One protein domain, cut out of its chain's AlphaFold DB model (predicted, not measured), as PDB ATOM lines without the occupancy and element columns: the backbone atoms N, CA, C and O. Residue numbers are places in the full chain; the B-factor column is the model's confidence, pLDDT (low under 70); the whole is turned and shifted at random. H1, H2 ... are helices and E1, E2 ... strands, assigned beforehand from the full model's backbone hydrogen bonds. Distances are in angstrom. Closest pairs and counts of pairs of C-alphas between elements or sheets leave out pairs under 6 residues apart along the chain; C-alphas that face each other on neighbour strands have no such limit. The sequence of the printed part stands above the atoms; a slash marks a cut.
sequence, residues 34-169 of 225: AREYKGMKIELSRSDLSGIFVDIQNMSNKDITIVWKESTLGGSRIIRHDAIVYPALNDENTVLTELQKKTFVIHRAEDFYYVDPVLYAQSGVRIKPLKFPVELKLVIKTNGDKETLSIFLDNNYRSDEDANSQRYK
ATOM      1  N   ALA A  34     -28.671   9.910 -44.945       59.78
ATOM      2  CA  ALA A  34     -27.314   9.599 -45.348       59.78
ATOM      3  C   ALA A  34     -26.616  10.910 -45.700       59.78
ATOM      4  O   ALA A  34     -27.034  11.621 -46.618       59.78
ATOM      5  N   ARG A  35     -25.556  11.244 -44.968       69.06
ATOM      6  CA  ARG A  35     -24.698  12.379 -45.295       69.06
ATOM      7  C   ARG A  35     -23.257  11.932 -45.325       69.06
ATOM      8  O   ARG A  35     -22.763  11.310 -44.390       69.06
ATOM      9  N   GLU A  36     -22.576  12.308 -46.391       76.62
ATOM     10  CA  GLU A  36     -21.127  12.278 -46.430       76.62
ATOM     11  C   GLU A  36     -20.601  13.633 -45.957       76.62
ATOM     12  O   GLU A  36     -21.056  14.696 -46.387       76.62
ATOM     13  N   TYR A  37     -19.669  13.602 -45.014       73.19
ATOM     14  CA  TYR A  37     -19.043  14.777 -44.437       73.19
ATOM     15  C   TYR A  37     -17.550  14.522 -44.263       73.19
ATOM     16  O   TYR A  37     -17.150  13.752 -43.398       73.19
ATOM     17  N   LYS A  38     -16.720  15.166 -45.095       73.94
ATOM     18  CA  LYS A  38     -15.246  15.107 -45.018       73.94
ATOM     19  C   LYS A  38     -14.685  13.679 -44.901       73.94
ATOM     20  O   LYS A  38     -13.804  13.414 -44.091       73.94
ATOM     21  N   GLY A  39     -15.211  12.754 -45.706       77.62
ATOM     22  CA  GLY A  39     -14.800  11.351 -45.671       77.62
ATOM     23  C   GLY A  39     -15.392  10.552 -44.508       77.62
ATOM     24  O   GLY A  39     -14.976   9.431 -44.284       77.62
ATOM     25  N   MET A  40     -16.374  11.080 -43.781       82.19
ATOM     26  CA  MET A  40     -17.237  10.316 -42.885       82.19
ATOM     27  C   MET A  40     -18.589  10.107 -43.557       82.19
ATOM     28  O   MET A  40     -19.208  11.073 -43.996       82.19
ATOM     29  N   LYS A  41     -19.081   8.875 -43.600       83.00
ATOM     30  CA  LYS A  41     -20.460   8.577 -43.981       83.00
ATOM     31  C   LYS A  41     -21.272   8.361 -42.710       83.00
ATOM     32  O   LYS A  41     -20.909   7.513 -41.897       83.00
ATOM     33  N   ILE A  42     -22.337   9.136 -42.528       83.75
ATOM     34  CA  ILE A  42     -23.272   8.983 -41.413       83.75
ATOM     35  C   ILE A  42     -24.664   8.658 -41.936       83.75
ATOM     36  O   ILE A  42     -25.174   9.337 -42.828       83.75
ATOM     37  N   GLU A  43     -25.260   7.623 -41.367       82.38
ATOM     38  CA  GLU A  43     -26.607   7.156 -41.646       82.38
ATOM     39  C   GLU A  43     -27.403   7.170 -40.337       82.38
ATOM     40  O   GLU A  43     -26.999   6.571 -39.341       82.38
ATOM     41  N   LEU A  44     -28.517   7.902 -40.316       80.62
ATOM     42  CA  LEU A  44     -29.396   7.973 -39.150       80.62
ATOM     43  C   LEU A  44     -30.722   7.282 -39.435       80.62
ATOM     44  O   LEU A  44     -31.359   7.539 -40.463       80.62
ATOM     45  N   SER A  45     -31.162   6.469 -38.479       75.31
ATOM     46  CA  SER A  45     -32.491   5.863 -38.463       75.31
ATOM     47  C   SER A  45     -33.074   5.872 -37.048       75.31
ATOM     48  O   SER A  45     -32.382   6.086 -36.055       75.31
ATOM     49  N   ARG A  46     -34.392   5.723 -36.931       71.69
ATOM     50  CA  ARG A  46     -35.069   5.747 -35.632       71.69
ATOM     51  C   ARG A  46     -34.889   4.402 -34.924       71.69
ATOM     52  O   ARG A  46     -35.107   3.368 -35.542       71.69
ATOM     53  N   SER A  47     -34.528   4.432 -33.641       65.56
ATOM     54  CA  SER A  47     -34.487   3.253 -32.770       65.56
ATOM     55  C   SER A  47     -35.742   3.223 -31.901       65.56
ATOM     56  O   SER A  47     -36.121   4.264 -31.357       65.56
ATOM     57  N   ASP A  48     -36.406   2.069 -31.833       58.28
ATOM     58  CA  ASP A  48     -37.645   1.756 -31.099       58.28
ATOM     59  C   ASP A  48     -38.031   2.800 -30.049       58.28
ATOM     60  O   ASP A  48     -37.402   2.912 -28.994       58.28
ATOM     61  N   LEU A  49     -39.046   3.599 -30.408       60.84
ATOM     62  CA  LEU A  49     -39.710   4.709 -29.703       60.84
ATOM     63  C   LEU A  49     -38.855   5.778 -28.977       60.84
ATOM     64  O   LEU A  49     -39.328   6.905 -28.850       60.84
ATOM     65  N   SER A  50     -37.635   5.498 -28.531       70.88
ATOM     66  CA  SER A  50     -36.908   6.214 -27.473       70.88
ATOM     67  C   SER A  50     -35.454   6.554 -27.823       70.88
ATOM     68  O   SER A  50     -34.778   7.210 -27.030       70.88
ATOM     69  N   GLY A  51     -34.951   6.130 -28.988       77.50
ATOM     70  CA  GLY A  51     -33.568   6.380 -29.399       77.50
ATOM     71  C   GLY A  51     -33.391   6.614 -30.898       77.50
ATOM     72  O   GLY A  51     -34.336   6.578 -31.688       77.50
ATOM     73  N   ILE A  52     -32.145   6.851 -31.301       82.12
ATOM     74  CA  ILE A  52     -31.721   6.973 -32.702       82.12
ATOM     75  C   ILE A  52     -30.589   5.978 -32.940       82.12
ATOM     76  O   ILE A  52     -29.646   5.906 -32.150       82.12
ATOM     77  N   PHE A  53     -30.688   5.224 -34.029       83.31
ATOM     78  CA  PHE A  53     -29.580   4.466 -34.586       83.31
ATOM     79  C   PHE A  53     -28.685   5.408 -35.387       83.31
ATOM     80  O   PHE A  53     -29.151   6.171 -36.238       83.31
ATOM     81  N   VAL A  54     -27.395   5.349 -35.093       86.38
ATOM     82  CA  VAL A  54     -26.360   6.167 -35.708       86.38
ATOM     83  C   VAL A  54     -25.312   5.227 -36.276       86.38
ATOM     84  O   VAL A  54     -24.495   4.673 -35.541       86.38
ATOM     85  N   ASP A  55     -25.346   5.060 -37.588       85.19
ATOM     86  CA  ASP A  55     -24.354   4.321 -38.349       85.19
ATOM     87  C   ASP A  55     -23.292   5.300 -38.835       85.19
ATOM     88  O   ASP A  55     -23.589   6.236 -39.575       85.19
ATOM     89  N   ILE A  56     -22.043   5.101 -38.416       88.00
ATOM     90  CA  ILE A  56     -20.924   5.963 -38.801       88.00
ATOM     91  C   ILE A  56     -19.840   5.097 -39.418       88.00
ATOM     92  O   ILE A  56     -19.383   4.126 -38.814       88.00
ATOM     93  N   GLN A  57     -19.414   5.472 -40.618       87.25
ATOM     94  CA  GLN A  57     -18.311   4.850 -41.325       87.25
ATOM     95  C   GLN A  57     -17.251   5.892 -41.668       87.25
ATOM     96  O   GLN A  57     -17.553   6.952 -42.218       87.25
ATOM     97  N   ASN A  58     -15.998   5.574 -41.368       86.44
ATOM     98  CA  ASN A  58     -14.867   6.355 -41.839       86.44
ATOM     99  C   ASN A  58     -14.502   5.912 -43.262       86.44
ATOM    100  O   ASN A  58     -14.010   4.814 -43.468       86.44
ATOM    101  N   MET A  59     -14.758   6.761 -44.246       87.12
ATOM    102  CA  MET A  59     -14.385   6.584 -45.655       87.12
ATOM    103  C   MET A  59     -13.058   7.278 -46.001       87.12
ATOM    104  O   MET A  59     -12.683   7.340 -47.169       87.12
ATOM    105  N   SER A  60     -12.371   7.852 -45.012       85.25
ATOM    106  CA  SER A  60     -11.087   8.524 -45.182       85.25
ATOM    107  C   SER A  60      -9.927   7.643 -44.721       85.25
ATOM    108  O   SER A  60     -10.098   6.732 -43.915       85.25
ATOM    109  N   ASN A  61      -8.724   7.978 -45.181       86.75
ATOM    110  CA  ASN A  61      -7.473   7.351 -44.754       86.75
ATOM    111  C   ASN A  61      -6.911   7.931 -43.442       86.75
ATOM    112  O   ASN A  61      -5.731   7.763 -43.140       86.75
ATOM    113  N   LYS A  62      -7.720   8.687 -42.692       87.50
ATOM    114  CA  LYS A  62      -7.318   9.336 -41.440       87.50
ATOM    115  C   LYS A  62      -8.291   8.975 -40.337       87.50
ATOM    116  O   LYS A  62      -9.478   8.807 -40.595       87.50
ATOM    117  N   ASP A  63      -7.807   8.911 -39.106       90.06
ATOM    118  CA  ASP A  63      -8.664   8.599 -37.969       90.06
ATOM    119  C   ASP A  63      -9.687   9.710 -37.716       90.06
ATOM    120  O   ASP A  63      -9.366  10.905 -37.677       90.06
ATOM    121  N   ILE A  64     -10.930   9.291 -37.492       90.44
ATOM    122  CA  ILE A  64     -12.033  10.173 -37.122       90.44
ATOM    123  C   ILE A  64     -12.407   9.872 -35.679       90.44
ATOM    124  O   ILE A  64     -12.733   8.740 -35.330       90.44
ATOM    125  N   THR A  65     -12.365  10.891 -34.825       93.44
ATOM    126  CA  THR A  65     -12.747  10.759 -33.417       93.44
ATOM    127  C   THR A  65     -14.092  11.424 -33.166       93.44
ATOM    128  O   THR A  65     -14.270  12.600 -33.466       93.44
ATOM    129  N   ILE A  66     -15.026  10.697 -32.565       92.62
ATOM    130  CA  ILE A  66     -16.306  11.221 -32.089       92.62
ATOM    131  C   ILE A  66     -16.164  11.552 -30.605       92.62
ATOM    132  O   ILE A  66     -15.823  10.684 -29.795       92.62
ATOM    133  N   VAL A  67     -16.432  12.810 -30.255       93.94
ATOM    134  CA  VAL A  67     -16.345  13.329 -28.887       93.94
ATOM    135  C   VAL A  67     -17.744  13.331 -28.270       93.94
ATOM    136  O   VAL A  67     -18.487  14.314 -28.345       93.94
ATOM    137  N   TRP A  68     -18.133  12.204 -27.672       92.31
ATOM    138  CA  TRP A  68     -19.498  11.995 -27.171       92.31
ATOM    139  C   TRP A  68     -19.885  12.936 -26.037       92.31
ATOM    140  O   TRP A  68     -20.994  13.463 -26.046       92.31
ATOM    141  N   LYS A  69     -18.957  13.213 -25.114       91.88
ATOM    142  CA  LYS A  69     -19.175  14.115 -23.972       91.88
ATOM    143  C   LYS A  69     -19.630  15.520 -24.385       91.88
ATOM    144  O   LYS A  69     -20.308  16.200 -23.624       91.88
ATOM    145  N   GLU A  70     -19.242  15.944 -25.581       93.75
ATOM    146  CA  GLU A  70     -19.568  17.260 -26.129       93.75
ATOM    147  C   GLU A  70     -20.694  17.229 -27.167       93.75
ATOM    148  O   GLU A  70     -21.170  18.271 -27.612       93.75
ATOM    149  N   SER A  71     -21.121  16.031 -27.558       93.56
ATOM    150  CA  SER A  71     -22.205  15.832 -28.508       93.56
ATOM    151  C   SER A  71     -23.555  15.870 -27.791       93.56
ATOM    152  O   SER A  71     -23.695  15.409 -26.655       93.56
ATOM    153  N   THR A  72     -24.579  16.402 -28.457       94.81
ATOM    154  CA  THR A  72     -25.914  16.584 -27.865       94.81
ATOM    155  C   THR A  72     -27.015  16.090 -28.785       94.81
ATOM    156  O   THR A  72     -26.905  16.208 -30.005       94.81
ATOM    157  N   LEU A  73     -28.109  15.615 -28.195       92.38
ATOM    158  CA  LEU A  73     -29.336  15.261 -28.896       92.38
ATOM    159  C   LEU A  73     -30.493  16.086 -28.323       92.38
ATOM    160  O   LEU A  73     -30.821  15.978 -27.146       92.38
ATOM    161  N   GLY A  74     -31.097  16.942 -29.145       89.94
ATOM    162  CA  GLY A  74     -32.145  17.874 -28.724       89.94
ATOM    163  C   GLY A  74     -31.683  18.878 -27.666       89.94
ATOM    164  O   GLY A  74     -32.499  19.318 -26.868       89.94
ATOM    165  N   GLY A  75     -30.381  19.183 -27.623       91.88
ATOM    166  CA  GLY A  75     -29.754  20.008 -26.583       91.88
ATOM    167  C   GLY A  75     -29.369  19.251 -25.306       91.88
ATOM    168  O   GLY A  75     -28.577  19.764 -24.522       91.88
ATOM    169  N   SER A  76     -29.849  18.021 -25.119       91.88
ATOM    170  CA  SER A  76     -29.516  17.187 -23.962       91.88
ATOM    171  C   SER A  76     -28.242  16.375 -24.192       91.88
ATOM    172  O   SER A  76     -27.890  16.039 -25.329       91.88
ATOM    173  N   ARG A  77     -27.577  15.980 -23.098       91.62
ATOM    174  CA  ARG A  77     -26.462  15.021 -23.140       91.62
ATOM    175  C   ARG A  77     -26.919  13.701 -23.767       91.62
ATOM    176  O   ARG A  77     -28.001  13.200 -23.458       91.62
ATOM    177  N   ILE A  78     -26.070  13.133 -24.618       91.25
ATOM    178  CA  ILE A  78     -26.288  11.814 -25.210       91.25
ATOM    179  C   ILE A  78     -25.952  10.724 -24.188       91.25
ATOM    180  O   ILE A  78     -24.904  10.777 -23.547       91.25
ATOM    181  N   ILE A  79     -26.824   9.726 -24.066       86.56
ATOM    182  CA  ILE A  79     -26.526   8.440 -23.428       86.56
ATOM    183  C   ILE A  79     -26.457   7.383 -24.523       86.56
ATOM    184  O   ILE A  79     -27.451   7.137 -25.213       86.56
ATOM    185  N   ARG A  80     -25.291   6.764 -24.691       85.00
ATOM    186  CA  ARG A  80     -25.131   5.601 -25.560       85.00
ATOM    187  C   ARG A  80     -25.703   4.363 -24.871       85.00
ATOM    188  O   ARG A  80     -25.605   4.212 -23.655       85.00
ATOM    189  N   HIS A  81     -26.328   3.482 -25.643       77.19
ATOM    190  CA  HIS A  81     -27.025   2.312 -25.110       77.19
ATOM    191  C   HIS A  81     -26.088   1.318 -24.404       77.19
ATOM    192  O   HIS A  81     -26.445   0.768 -23.367       77.19
ATOM    193  N   ASP A  82     -24.865   1.146 -24.911       68.38
ATOM    194  CA  ASP A  82     -23.791   0.381 -24.255       68.38
ATOM    195  C   ASP A  82     -23.432   0.950 -22.871       68.38
ATOM    196  O   ASP A  82     -23.113   0.205 -21.943       68.38
ATOM    197  N   ALA A  83     -23.572   2.263 -22.695       60.41
ATOM    198  CA  ALA A  83     -23.306   2.937 -21.435       60.41
ATOM    199  C   ALA A  83     -24.482   2.942 -20.437       60.41
ATOM    200  O   ALA A  83     -24.318   3.421 -19.317       60.41
ATOM    201  N   ILE A  84     -25.649   2.383 -20.786       64.25
ATOM    202  CA  ILE A  84     -26.757   2.197 -19.825       64.25
ATOM    203  C   ILE A  84     -26.345   1.203 -18.733       64.25
ATOM    204  O   ILE A  84     -26.648   1.403 -17.559       64.25
ATOM    205  N   VAL A  85     -25.626   0.148 -19.121       63.66
ATOM    206  CA  VAL A  85     -25.081  -0.853 -18.191       63.66
ATOM    207  C   VAL A  85     -23.765  -0.364 -17.580       63.66
ATOM    208  O   VAL A  85     -23.504  -0.606 -16.404       63.66
ATOM    209  N   TYR A  86     -22.959   0.371 -18.358       65.56
ATOM    210  CA  TYR A  86     -21.635   0.853 -17.953       65.56
ATOM    211  C   TYR A  86     -21.477   2.370 -18.175       65.56
ATOM    212  O   TYR A  86     -20.891   2.790 -19.176       65.56
ATOM    213  N   PRO A  87     -21.937   3.218 -17.235       66.69
ATOM    214  CA  PRO A  87     -21.985   4.675 -17.419       66.69
ATOM    215  C   PRO A  87     -20.639   5.337 -17.729       66.69
ATOM    216  O   PRO A  87     -20.603   6.342 -18.437       66.69
ATOM    217  N   ALA A  88     -19.535   4.764 -17.236       64.75
ATOM    218  CA  ALA A  88     -18.182   5.263 -17.486       64.75
ATOM    219  C   ALA A  88     -17.823   5.289 -18.982       64.75
ATOM    220  O   ALA A  88     -17.126   6.198 -19.424       64.75
ATOM    221  N   LEU A  89     -18.372   4.359 -19.774       70.50
ATOM    222  CA  LEU A  89     -18.121   4.291 -21.213       70.50
ATOM    223  C   LEU A  89     -18.738   5.478 -21.960       70.50
ATOM    224  O   LEU A  89     -18.292   5.812 -23.052       70.50
ATOM    225  N   ASN A  90     -19.758   6.145 -21.412       76.38
ATOM    226  CA  ASN A  90     -20.493   7.169 -22.155       76.38
ATOM    227  C   ASN A  90     -19.632   8.388 -22.533       76.38
ATOM    228  O   ASN A  90     -19.909   9.050 -23.532       76.38
ATOM    229  N   ASP A  91     -18.602   8.671 -21.733       79.94
ATOM    230  CA  ASP A  91     -17.702   9.810 -21.931       79.94
ATOM    231  C   ASP A  91     -16.445   9.459 -22.732       79.94
ATOM    232  O   ASP A  91     -15.687  10.357 -23.105       79.94
ATOM    233  N   GLU A  92     -16.218   8.177 -23.020       87.19
ATOM    234  CA  GLU A  92     -15.075   7.738 -23.812       87.19
ATOM    235  C   GLU A  92     -15.258   8.106 -25.278       87.19
ATOM    236  O   GLU A  92     -16.258   7.760 -25.906       87.19
ATOM    237  N   ASN A  93     -14.260   8.776 -25.851       91.75
ATOM    238  CA  ASN A  93     -14.256   9.090 -27.271       91.75
ATOM    239  C   ASN A  93     -14.251   7.808 -28.107       91.75
ATOM    240  O   ASN A  93     -13.542   6.847 -27.810       91.75
ATOM    241  N   THR A  94     -14.984   7.816 -29.215       90.88
ATOM    242  CA  THR A  94     -14.900   6.734 -30.197       90.88
ATOM    243  C   THR A  94     -13.953   7.131 -31.309       90.88
ATOM    244  O   THR A  94     -14.220   8.090 -32.024       90.88
ATOM    245  N   VAL A  95     -12.887   6.359 -31.495       92.75
ATOM    246  CA  VAL A  95     -12.009   6.468 -32.664       92.75
ATOM    247  C   VAL A  95     -12.471   5.472 -33.730       92.75
ATOM    248  O   VAL A  95     -12.783   4.315 -33.416       92.75
ATOM    249  N   LEU A  96     -12.563   5.954 -34.970       89.75
ATOM    250  CA  LEU A  96     -12.846   5.183 -36.174       89.75
ATOM    251  C   LEU A  96     -11.624   5.220 -37.090       89.75
ATOM    252  O   LEU A  96     -11.289   6.281 -37.623       89.75
ATOM    253  N   THR A  97     -10.989   4.068 -37.286       91.25
ATOM    254  CA  THR A  97      -9.892   3.904 -38.251       91.25
ATOM    255  C   THR A  97     -10.429   3.854 -39.681       91.25
ATOM    256  O   THR A  97     -11.640   3.760 -39.887       91.25
ATOM    257  N   GLU A  98      -9.545   3.908 -40.674       89.38
ATOM    258  CA  GLU A  98      -9.913   3.813 -42.093       89.38
ATOM    259  C   GLU A  98     -10.866   2.634 -42.376       89.38
ATOM    260  O   GLU A  98     -10.676   1.520 -41.881       89.38
ATOM    261  N   LEU A  99     -11.927   2.907 -43.145       87.56
ATOM    262  CA  LEU A  99     -13.006   1.987 -43.540       87.56
ATOM    263  C   LEU A  99     -13.824   1.377 -42.392       87.56
ATOM    264  O   LEU A  99     -14.772   0.627 -42.646       87.56
ATOM    265  N   GLN A 100     -13.529   1.721 -41.136       84.38
ATOM    266  CA  GLN A 100     -14.245   1.185 -39.990       84.38
ATOM    267  C   GLN A 100     -15.672   1.733 -39.938       84.38
ATOM    268  O   GLN A 100     -15.893   2.946 -39.955       84.38
ATOM    269  N   LYS A 101     -16.640   0.820 -39.810       84.69
ATOM    270  CA  LYS A 101     -18.044   1.122 -39.524       84.69
ATOM    271  C   LYS A 101     -18.370   0.764 -38.074       84.69
ATOM    272  O   LYS A 101     -17.996  -0.312 -37.606       84.69
ATOM    273  N   LYS A 102     -19.087   1.644 -37.376       82.88
ATOM    274  CA  LYS A 102     -19.708   1.359 -36.076       82.88
ATOM    275  C   LYS A 102     -21.143   1.869 -36.043       82.88
ATOM    276  O   LYS A 102     -21.451   2.909 -36.620       82.88
ATOM    277  N   THR A 103     -21.980   1.135 -35.326       82.75
ATOM    278  CA  THR A 103     -23.389   1.454 -35.098       82.75
ATOM    279  C   THR A 103     -23.591   1.764 -33.626       82.75
ATOM    280  O   THR A 103     -23.148   1.008 -32.760       82.75
ATOM    281  N   PHE A 104     -24.277   2.865 -33.341       85.38
ATOM    282  CA  PHE A 104     -24.624   3.281 -31.989       85.38
ATOM    283  C   PHE A 104     -26.130   3.434 -31.854       85.38
ATOM    284  O   PHE A 104     -26.799   3.900 -32.770       85.38
ATOM    285  N   VAL A 105     -26.651   3.097 -30.678       84.69
ATOM    286  CA  VAL A 105     -27.987   3.521 -30.256       84.69
ATOM    287  C   VAL A 105     -27.800   4.625 -29.234       84.69
ATOM    288  O   VAL A 105     -27.133   4.417 -28.218       84.69
ATOM    289  N   ILE A 106     -28.350   5.801 -29.523       88.12
ATOM    290  CA  ILE A 106     -28.241   6.974 -28.657       88.12
ATOM    291  C   ILE A 106     -29.609   7.414 -28.147       88.12
ATOM    292  O   ILE A 106     -30.611   7.363 -28.861       88.12
ATOM    293  N   HIS A 107     -29.622   7.893 -26.910       86.69
ATOM    294  CA  HIS A 107     -30.795   8.394 -26.205       86.69
ATOM    295  C   HIS A 107     -30.496   9.779 -25.622       86.69
ATOM    296  O   HIS A 107     -29.335  10.122 -25.378       86.69
ATOM    297  N   ARG A 108     -31.532  10.579 -25.346       89.44
ATOM    298  CA  ARG A 108     -31.365  11.803 -24.549       89.44
ATOM    299  C   ARG A 108     -31.337  11.445 -23.075       89.44
ATOM    300  O   ARG A 108     -32.233  10.752 -22.604       89.44
ATOM    301  N   ALA A 109     -30.366  11.972 -22.337       87.06
ATOM    302  CA  ALA A 109     -30.264  11.757 -20.895       87.06
ATOM    303  C   ALA A 109     -31.544  12.151 -20.135       87.06
ATOM    304  O   ALA A 109     -31.944  11.462 -19.205       87.06
ATOM    305  N   GLU A 110     -32.222  13.217 -20.562       87.38
ATOM    306  CA  GLU A 110     -33.451  13.719 -19.929       87.38
ATOM    307  C   GLU A 110     -34.673  12.805 -20.105       87.38
ATOM    308  O   GLU A 110     -35.655  12.930 -19.371       87.38
ATOM    309  N   ASP A 111     -34.633  11.885 -21.072       85.00
ATOM    310  CA  ASP A 111     -35.726  10.944 -21.297       85.00
ATOM    311  C   ASP A 111     -35.666   9.753 -20.327       85.00
ATOM    312  O   ASP A 111     -36.661   9.041 -20.185       85.00
ATOM    313  N   PHE A 112     -34.550   9.550 -19.617       81.31
ATOM    314  CA  PHE A 112     -34.422   8.503 -18.606       81.31
ATOM    315  C   PHE A 112     -35.174   8.887 -17.329       81.31
ATOM    316  O   PHE A 112     -35.015   9.982 -16.791       81.31
ATOM    317  N   TYR A 113     -35.976   7.961 -16.811       79.25
ATOM    318  CA  TYR A 113     -36.654   8.106 -15.531       79.25
ATOM    319  C   TYR A 113     -36.604   6.807 -14.738       79.25
ATOM    320  O   TYR A 113     -36.628   5.706 -15.292       79.25
ATOM    321  N   TYR A 114     -36.518   6.959 -13.420       69.88
ATOM    322  CA  TYR A 114     -36.489   5.838 -12.501       69.88
ATOM    323  C   TYR A 114     -37.908   5.420 -12.126       69.88
ATOM    324  O   TYR A 114     -38.768   6.264 -11.863       69.88
ATOM    325  N   VAL A 115     -38.142   4.116 -12.088       60.91
ATOM    326  CA  VAL A 115     -39.346   3.495 -11.551       60.91
ATOM    327  C   VAL A 115     -38.914   2.644 -10.368       60.91
ATOM    328  O   VAL A 115     -37.977   1.854 -10.484       60.91
ATOM    329  N   ASP A 116     -39.583   2.841  -9.236       54.59
ATOM    330  CA  ASP A 116     -39.261   2.183  -7.974       54.59
ATOM    331  C   ASP A 116     -39.164   0.647  -8.148       54.59
ATOM    332  O   ASP A 116     -40.146   0.010  -8.554       54.59
ATOM    333  N   PRO A 117     -38.000   0.033  -7.857       55.94
ATOM    334  CA  PRO A 117     -37.768  -1.397  -8.014       55.94
ATOM    335  C   PRO A 117     -38.570  -2.239  -7.019       55.94
ATOM    336  O   PRO A 117     -38.698  -3.444  -7.213       55.94
ATOM    337  N   VAL A 118     -39.129  -1.634  -5.961       58.72
ATOM    338  CA  VAL A 118     -40.022  -2.328  -5.019       58.72
ATOM    339  C   VAL A 118     -41.323  -2.759  -5.711       58.72
ATOM    340  O   VAL A 118     -41.920  -3.761  -5.325       58.72
ATOM    341  N   LEU A 119     -41.745  -2.047  -6.765       51.66
ATOM    342  CA  LEU A 119     -42.979  -2.327  -7.510       51.66
ATOM    343  C   LEU A 119     -42.746  -3.026  -8.863       51.66
ATOM    344  O   LEU A 119     -43.694  -3.564  -9.433       51.66
ATOM    345  N   TYR A 120     -41.514  -3.037  -9.391       46.91
ATOM    346  CA  TYR A 120     -41.201  -3.559 -10.730       46.91
ATOM    347  C   TYR A 120     -39.848  -4.295 -10.759       46.91
ATOM    348  O   TYR A 120     -38.877  -3.852 -10.157       46.91
ATOM    349  N   ALA A 121     -39.780  -5.428 -11.476       45.16
ATOM    350  CA  ALA A 121     -38.603  -6.307 -11.551       45.16
ATOM    351  C   ALA A 121     -37.296  -5.580 -11.943       45.16
ATOM    352  O   ALA A 121     -37.338  -4.561 -12.627       45.16
ATOM    353  N   GLN A 122     -36.150  -6.149 -11.531       42.16
ATOM    354  CA  GLN A 122     -34.760  -5.666 -11.688       42.16
ATOM    355  C   GLN A 122     -34.428  -5.049 -13.069       42.16
ATOM    356  O   GLN A 122     -33.825  -5.671 -13.933       42.16
ATOM    357  N   SER A 123     -34.832  -3.800 -13.278       53.78
ATOM    358  CA  SER A 123     -34.234  -2.771 -14.139       53.78
ATOM    359  C   SER A 123     -35.146  -1.544 -14.040       53.78
ATOM    360  O   SER A 123     -35.966  -1.257 -14.904       53.78
ATOM    361  N   GLY A 124     -35.058  -0.831 -12.916       60.19
ATOM    362  CA  GLY A 124     -35.916   0.317 -12.592       60.19
ATOM    363  C   GLY A 124     -35.704   1.552 -13.475       60.19
ATOM    364  O   GLY A 124     -35.997   2.654 -13.040       60.19
ATOM    365  N   VAL A 125     -35.160   1.422 -14.687       68.06
ATOM    366  CA  VAL A 125     -34.906   2.543 -15.595       68.06
ATOM    367  C   VAL A 125     -35.802   2.404 -16.816       68.06
ATOM    368  O   VAL A 125     -35.748   1.417 -17.545       68.06
ATOM    369  N   ARG A 126     -36.635   3.415 -17.051       76.06
ATOM    370  CA  ARG A 126     -37.473   3.544 -18.244       76.06
ATOM    371  C   ARG A 126     -37.028   4.763 -19.044       76.06
ATOM    372  O   ARG A 126     -36.470   5.707 -18.492       76.06
ATOM    373  N   ILE A 127     -37.302   4.752 -20.345       76.31
ATOM    374  CA  ILE A 127     -36.945   5.843 -21.257       76.31
ATOM    375  C   ILE A 127     -38.228   6.369 -21.899       76.31
ATOM    376  O   ILE A 127     -39.056   5.593 -22.381       76.31
ATOM    377  N   LYS A 128     -38.442   7.687 -21.851       81.00
ATOM    378  CA  LYS A 128     -39.567   8.347 -22.520       81.00
ATOM    379  C   LYS A 128     -39.382   8.282 -24.040       81.00
ATOM    380  O   LYS A 128     -38.247   8.289 -24.515       81.00
ATOM    381  N   PRO A 129     -40.476   8.260 -24.819       81.31
ATOM    382  CA  PRO A 129     -40.370   8.354 -26.264       81.31
ATOM    383  C   PRO A 129     -39.674   9.647 -26.700       81.31
ATOM    384  O   PRO A 129     -39.969  10.726 -26.175       81.31
ATOM    385  N   LEU A 130     -38.792   9.537 -27.693       82.69
ATOM    386  CA  LEU A 130     -38.073  10.678 -28.246       82.69
ATOM    387  C   LEU A 130     -39.050  11.566 -29.026       82.69
ATOM    388  O   LEU A 130     -39.745  11.106 -29.935       82.69
ATOM    389  N   LYS A 131     -39.108  12.851 -28.669       83.19
ATOM    390  CA  LYS A 131     -39.959  13.832 -29.353       83.19
ATOM    391  C   LYS A 131     -39.229  14.418 -30.560       83.19
ATOM    392  O   LYS A 131     -38.115  14.908 -30.415       83.19
ATOM    393  N   PHE A 132     -39.887  14.405 -31.718       80.25
ATOM    394  CA  PHE A 132     -39.411  15.012 -32.964       80.25
ATOM    395  C   PHE A 132     -40.138  16.347 -33.243       80.25
ATOM    396  O   PHE A 132     -41.277  16.511 -32.795       80.25
ATOM    397  N   PRO A 133     -39.538  17.281 -34.008       84.19
ATOM    398  CA  PRO A 133     -38.187  17.216 -34.565       84.19
ATOM    399  C   PRO A 133     -37.108  17.349 -33.484       84.19
ATOM    400  O   PRO A 133     -37.331  17.958 -32.439       84.19
ATOM    401  N   VAL A 134     -35.936  16.774 -33.737       86.56
ATOM    402  CA  VAL A 134     -34.801  16.793 -32.809       86.56
ATOM    403  C   VAL A 134     -33.496  17.019 -33.567       86.56
ATOM    404  O   VAL A 134     -33.291  16.482 -34.651       86.56
ATOM    405  N   GLU A 135     -32.609  17.834 -33.006       90.62
ATOM    406  CA  GLU A 135     -31.285  18.085 -33.576       90.62
ATOM    407  C   GLU A 135     -30.245  17.163 -32.935       90.62
ATOM    408  O   GLU A 135     -30.100  17.138 -31.713       90.62
ATOM    409  N   LEU A 136     -29.488  16.439 -33.752       91.50
ATOM    410  CA  LEU A 136     -28.266  15.759 -33.350       91.50
ATOM    411  C   LEU A 136     -27.068  16.662 -33.669       91.50
ATOM    412  O   LEU A 136     -26.789  16.934 -34.835       91.50
ATOM    413  N   LYS A 137     -26.343  17.098 -32.635       94.44
ATOM    414  CA  LYS A 137     -25.055  17.791 -32.759       94.44
ATOM    415  C   LYS A 137     -23.939  16.825 -32.401       94.44
ATOM    416  O   LYS A 137     -23.769  16.496 -31.228       94.44
ATOM    417  N   LEU A 138     -23.189  16.378 -33.400       92.81
ATOM    418  CA  LEU A 138     -22.020  15.524 -33.213       92.81
ATOM    419  C   LEU A 138     -20.751  16.360 -33.258       92.81
ATOM    420  O   LEU A 138     -20.486  17.046 -34.243       92.81
ATOM    421  N   VAL A 139     -19.949  16.268 -32.204       93.50
ATOM    422  CA  VAL A 139     -18.621  16.870 -32.158       93.50
ATOM    423  C   VAL A 139     -17.613  15.849 -32.661       93.50
ATOM    424  O   VAL A 139     -17.457  14.767 -32.090       93.50
ATOM    425  N   ILE A 140     -16.944  16.192 -33.754       92.69
ATOM    426  CA  ILE A 140     -16.032  15.313 -34.478       92.69
ATOM    427  C   ILE A 140     -14.661  15.971 -34.489       92.69
ATOM    428  O   ILE A 140     -14.542  17.174 -34.712       92.69
ATOM    429  N   LYS A 141     -13.620  15.180 -34.255       91.62
ATOM    430  CA  LYS A 141     -12.233  15.601 -34.378       91.62
ATOM    431  C   LYS A 141     -11.564  14.824 -35.503       91.62
ATOM    432  O   LYS A 141     -11.492  13.595 -35.449       91.62
ATOM    433  N   THR A 142     -11.064  15.546 -36.497       85.81
ATOM    434  CA  THR A 142     -10.271  15.013 -37.606       85.81
ATOM    435  C   THR A 142      -8.933  15.738 -37.614       85.81
ATOM    436  O   THR A 142      -8.879  16.959 -37.562       85.81
ATOM    437  N   ASN A 143      -7.818  15.004 -37.628       77.69
ATOM    438  CA  ASN A 143      -6.478  15.605 -37.716       77.69
ATOM    439  C   ASN A 143      -6.097  16.646 -36.642       77.69
ATOM    440  O   ASN A 143      -5.184  17.435 -36.855       77.69
ATOM    441  N   GLY A 144      -6.748  16.644 -35.478       72.75
ATOM    442  CA  GLY A 144      -6.512  17.667 -34.452       72.75
ATOM    443  C   GLY A 144      -7.571  18.766 -34.443       72.75
ATOM    444  O   GLY A 144      -7.876  19.280 -33.367       72.75
ATOM    445  N   ASP A 145      -8.193  19.024 -35.592       83.94
ATOM    446  CA  ASP A 145      -9.249  20.015 -35.752       83.94
ATOM    447  C   ASP A 145     -10.576  19.459 -35.263       83.94
ATOM    448  O   ASP A 145     -10.938  18.309 -35.517       83.94
ATOM    449  N   LYS A 146     -11.292  20.287 -34.511       91.19
ATOM    450  CA  LYS A 146     -12.552  19.933 -33.875       91.19
ATOM    451  C   LYS A 146     -13.680  20.703 -34.531       91.19
ATOM    452  O   LYS A 146     -13.635  21.925 -34.629       91.19
ATOM    453  N   GLU A 147     -14.710  19.978 -34.927       89.88
ATOM    454  CA  GLU A 147     -15.835  20.501 -35.684       89.88
ATOM    455  C   GLU A 147     -17.148  19.967 -35.123       89.88
ATOM    456  O   GLU A 147     -17.187  18.965 -34.411       89.88
ATOM    457  N   THR A 148     -18.243  20.656 -35.428       91.12
ATOM    458  CA  THR A 148     -19.586  20.238 -35.022       91.12
ATOM    459  C   THR A 148     -20.444  20.009 -36.254       91.12
ATOM    460  O   THR A 148     -20.638  20.909 -37.069       91.12
ATOM    461  N   LEU A 149     -20.971  18.794 -36.369       88.81
ATOM    462  CA  LEU A 149     -21.930  18.397 -37.383       88.81
ATOM    463  C   LEU A 149     -23.337  18.435 -36.780       88.81
ATOM    464  O   LEU A 149     -23.679  17.605 -35.939       88.81
ATOM    465  N   SER A 150     -24.150  19.389 -37.233       88.38
ATOM    466  CA  SER A 150     -25.573  19.488 -36.890       88.38
ATOM    467  C   SER A 150     -26.439  18.766 -37.918       88.38
ATOM    468  O   SER A 150     -26.329  19.012 -39.125       88.38
ATOM    469  N   ILE A 151     -27.323  17.895 -37.436       86.06
ATOM    470  CA  ILE A 151     -28.274  17.127 -38.239       86.06
ATOM    471  C   ILE A 151     -29.667  17.263 -37.620       86.06
ATOM    472  O   ILE A 151     -29.868  16.916 -36.461       86.06
ATOM    473  N   PHE A 152     -30.638  17.743 -38.394       82.38
ATOM    474  CA  PHE A 152     -32.029  17.859 -37.957       82.38
ATOM    475  C   PHE A 152     -32.826  16.634 -38.402       82.38
ATOM    476  O   PHE A 152     -32.908  16.341 -39.594       82.38
ATOM    477  N   LEU A 153     -33.414  15.934 -37.436       78.38
ATOM    478  CA  LEU A 153     -34.290  14.787 -37.642       78.38
ATOM    479  C   LEU A 153     -35.738  15.244 -37.461       78.38
ATOM    480  O   LEU A 153     -36.084  15.801 -36.420       78.38
ATOM    481  N   ASP A 154     -36.585  15.025 -38.463       74.62
ATOM    482  CA  ASP A 154     -37.996  15.417 -38.440       74.62
ATOM    483  C   ASP A 154     -38.928  14.241 -38.077       74.62
ATOM    484  O   ASP A 154     -38.486  13.153 -37.714       74.62
ATOM    485  N   ASN A 155     -40.243  14.469 -38.107       62.06
ATOM    486  CA  ASN A 155     -41.244  13.461 -37.741       62.06
ATOM    487  C   ASN A 155     -41.602  12.513 -38.909       62.06
ATOM    488  O   ASN A 155     -42.436  11.624 -38.745       62.06
ATOM    489  N   ASN A 156     -40.996  12.692 -40.092       56.59
ATOM    490  CA  ASN A 156     -41.288  11.888 -41.285       56.59
ATOM    491  C   ASN A 156     -40.570  10.526 -41.283       56.59
ATOM    492  O   ASN A 156     -40.694   9.754 -42.235       56.59
ATOM    493  N   TYR A 157     -39.843  10.210 -40.209       52.69
ATOM    494  CA  TYR A 157     -39.171   8.934 -39.997       52.69
ATOM    495  C   TYR A 157     -40.115   7.985 -39.244       52.69
ATOM    496  O   TYR A 157     -40.263   8.046 -38.015       52.69
ATOM    497  N   ARG A 158     -40.810   7.117 -39.989       39.91
ATOM    498  CA  ARG A 158     -41.699   6.113 -39.393       39.91
ATOM    499  C   ARG A 158     -40.911   4.951 -38.793       39.91
ATOM    500  O   ARG A 158     -40.065   4.341 -39.435       39.91
ATOM    501  N   SER A 159     -41.236   4.700 -37.530       43.81
ATOM    502  CA  SER A 159     -40.904   3.524 -36.734       43.81
ATOM    503  C   SER A 159     -41.813   2.378 -37.167       43.81
ATOM    504  O   SER A 159     -42.807   2.107 -36.497       43.81
ATOM    505  N   ASP A 160     -41.501   1.727 -38.282       40.28
ATOM    506  CA  ASP A 160     -42.062   0.400 -38.525       40.28
ATOM    507  C   ASP A 160     -41.115  -0.589 -37.832       40.28
ATOM    508  O   ASP A 160     -40.132  -1.075 -38.393       40.28
ATOM    509  N   GLU A 161     -41.379  -0.756 -36.533       39.25
ATOM    510  CA  GLU A 161     -40.824  -1.784 -35.661       39.25
ATOM    511  C   GLU A 161     -41.093  -3.163 -36.279       39.25
ATOM    512  O   GLU A 161     -42.166  -3.738 -36.139       39.25
ATOM    513  N   ASP A 162     -40.071  -3.724 -36.912       40.00
ATOM    514  CA  ASP A 162     -39.734  -5.125 -36.681       40.00
ATOM    515  C   ASP A 162     -38.268  -5.204 -36.229       40.00
ATOM    516  O   ASP A 162     -37.422  -5.896 -36.801       40.00
ATOM    517  N   ALA A 163     -37.954  -4.421 -35.191       44.00
ATOM    518  CA  ALA A 163     -36.647  -4.355 -34.541       44.00
ATOM    519  C   ALA A 163     -36.260  -5.643 -33.795       44.00
ATOM    520  O   ALA A 163     -35.114  -5.812 -33.373       44.00
ATOM    521  N   ASN A 164     -37.176  -6.610 -33.734       44.28
ATOM    522  CA  ASN A 164     -36.871  -7.978 -33.347       44.28
ATOM    523  C   ASN A 164     -36.252  -8.786 -34.506       44.28
ATOM    524  O   ASN A 164     -35.410  -9.653 -34.276       44.28
ATOM    525  N   SER A 165     -36.584  -8.518 -35.771       41.50
ATOM    526  CA  SER A 165     -36.274  -9.469 -36.853       41.50
ATOM    527  C   SER A 165     -34.797  -9.535 -37.278       41.50
ATOM    528  O   SER A 165     -34.363 -10.571 -37.793       41.50
ATOM    529  N   GLN A 166     -34.010  -8.471 -37.065       43.34
ATOM    530  CA  GLN A 166     -32.581  -8.441 -37.422       43.34
ATOM    531  C   GLN A 166     -31.653  -8.593 -36.210       43.34
ATOM    532  O   GLN A 166     -30.667  -9.324 -36.297       43.34
ATOM    533  N   ARG A 167     -32.014  -8.033 -35.047       41.84
ATOM    534  CA  ARG A 167     -31.217  -8.155 -33.812       41.84
ATOM    535  C   ARG A 167     -31.201  -9.587 -33.265       41.84
ATOM    536  O   ARG A 167     -30.139 -10.091 -32.912       41.84
ATOM    537  N   TYR A 168     -32.331 -10.304 -33.331       40.81
ATOM    538  CA  TYR A 168     -32.362 -11.734 -32.995       40.81
ATOM    539  C   TYR A 168     -31.646 -12.617 -34.022       40.81
ATOM    540  O   TYR A 168     -31.319 -13.751 -33.692       40.81
ATOM    541  N   LYS A 169     -31.372 -12.152 -35.251       43.97
ATOM    542  CA  LYS A 169     -30.585 -12.937 -36.220       43.97
ATOM    543  C   LYS A 169     -29.090 -12.853 -35.941       43.97
ATOM    544  O   LYS A 169     -28.419 -13.871 -36.080       43.97
TER     545      LYS A 169
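AT A GLANCE: This is residues 34 to 169 of the 225 residues of an uncharacterized protein of Fusobacterium periodonticum D10 (UniProt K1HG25). What shape do these coordinates make? Two twisted sheets lie partly face to face as a loose sandwich, with E2, E3 and E7 across from E10 and E11, and the hairpin E8 and E9 with its loop forms an arm at one end of the longest axis. The short helices H1 and H2 sit by the end of E5, and residues 164 to 169 of H3 stick out. What is it built of? The printed part has 136 residues with three named helices and eleven named strands, in the order E1 E2 E3 E4 E5 H1 H2 E6 E7 E8 E9 E10 E11 H3, mixed in class; its antiparallel sheets run E1 E2 E3 E7 E5, E6 E4 E10 E11 and E8 E9. It is compact, with a radius of gyration of the C-alphas of 15.7 A, and spans 52 by 32 by 31 A.

HOW THE PARTS SIT: How does the first sheet run? E1, residues 34 to 37, E2, residues 40 to 47, and E3, residues 51 to 58, form a meander, each strand the antiparallel neighbour of the one before, with N 35 and O 42 2.9 A apart and N 43 and O 55 2.8 A apart. E7, residues 101 to 108, pairs with E3, N 54 and O 104 at 2.8 A, and with E5, residues 76 to 80, N 79 and O 107 at 2.9 A. How do the other strands pair? E4, residues 64 to 66, has as neighbours E6, residues 94 to 96, N 66 and O 94 at 2.8 A, and E10, residues 134 to 142, N 65 and O 141 at 2.9 A. E10 and E11, residues 145 to 153, form a hairpin, N 138 and O 149 at 2.9 A, as do E8, residues 112 to 114, and E9, residues 125 to 127, N 113 and O 126 at 2.9 A. Where do the two larger sheets come together? The closest C-alphas of E3 and E6, Asn 58 and Leu 96, are 6.1 A apart, and E5 and E10 are near each other, with 6 pairs of C-alphas within 10 A. Where are the helices? H1, residues 82 to 85, and H2, residues 87 to 91, touch only at the corner, Ala 83 and Asn 90 having the closest C-alphas at 5.1 A, and each only grazes the first sheet; H3, residues 163 to 169, is not on either larger sheet. H1 is too short for an O i to N i+4 pair; within range are 0 of 1 such pairs in H2 and 1 of 3 in H3, beside 1 of 2 and 1 of 4 O i to N i+3 pairs.

IN THESE COORDINATES: Where does the first element begin? E1 begins at C-alpha 34, (-27.314, 9.599, -45.348). Which elements are long? E11 measures 25.7 A, E10 25.1 A, E7 22.7 A, E3 22.5 A and E2 21.2 A from first to last C-alpha. Where does the last end? H3 ends at C-alpha 169, (-30.585, -12.937, -36.220).

THE WHOLE: How far does it reach? The two C-alphas farthest apart, those of Asn 61 and Leu 119, are 52.4 A apart. Is it continuous? The printed part has no cut, and no link is long. Where is confidence low? The mean pLDDT of the printed part is 76.4, and residues 34 to 35, 47 to 49, 82 to 88, 114 to 125 and 155 to 169 are under 70.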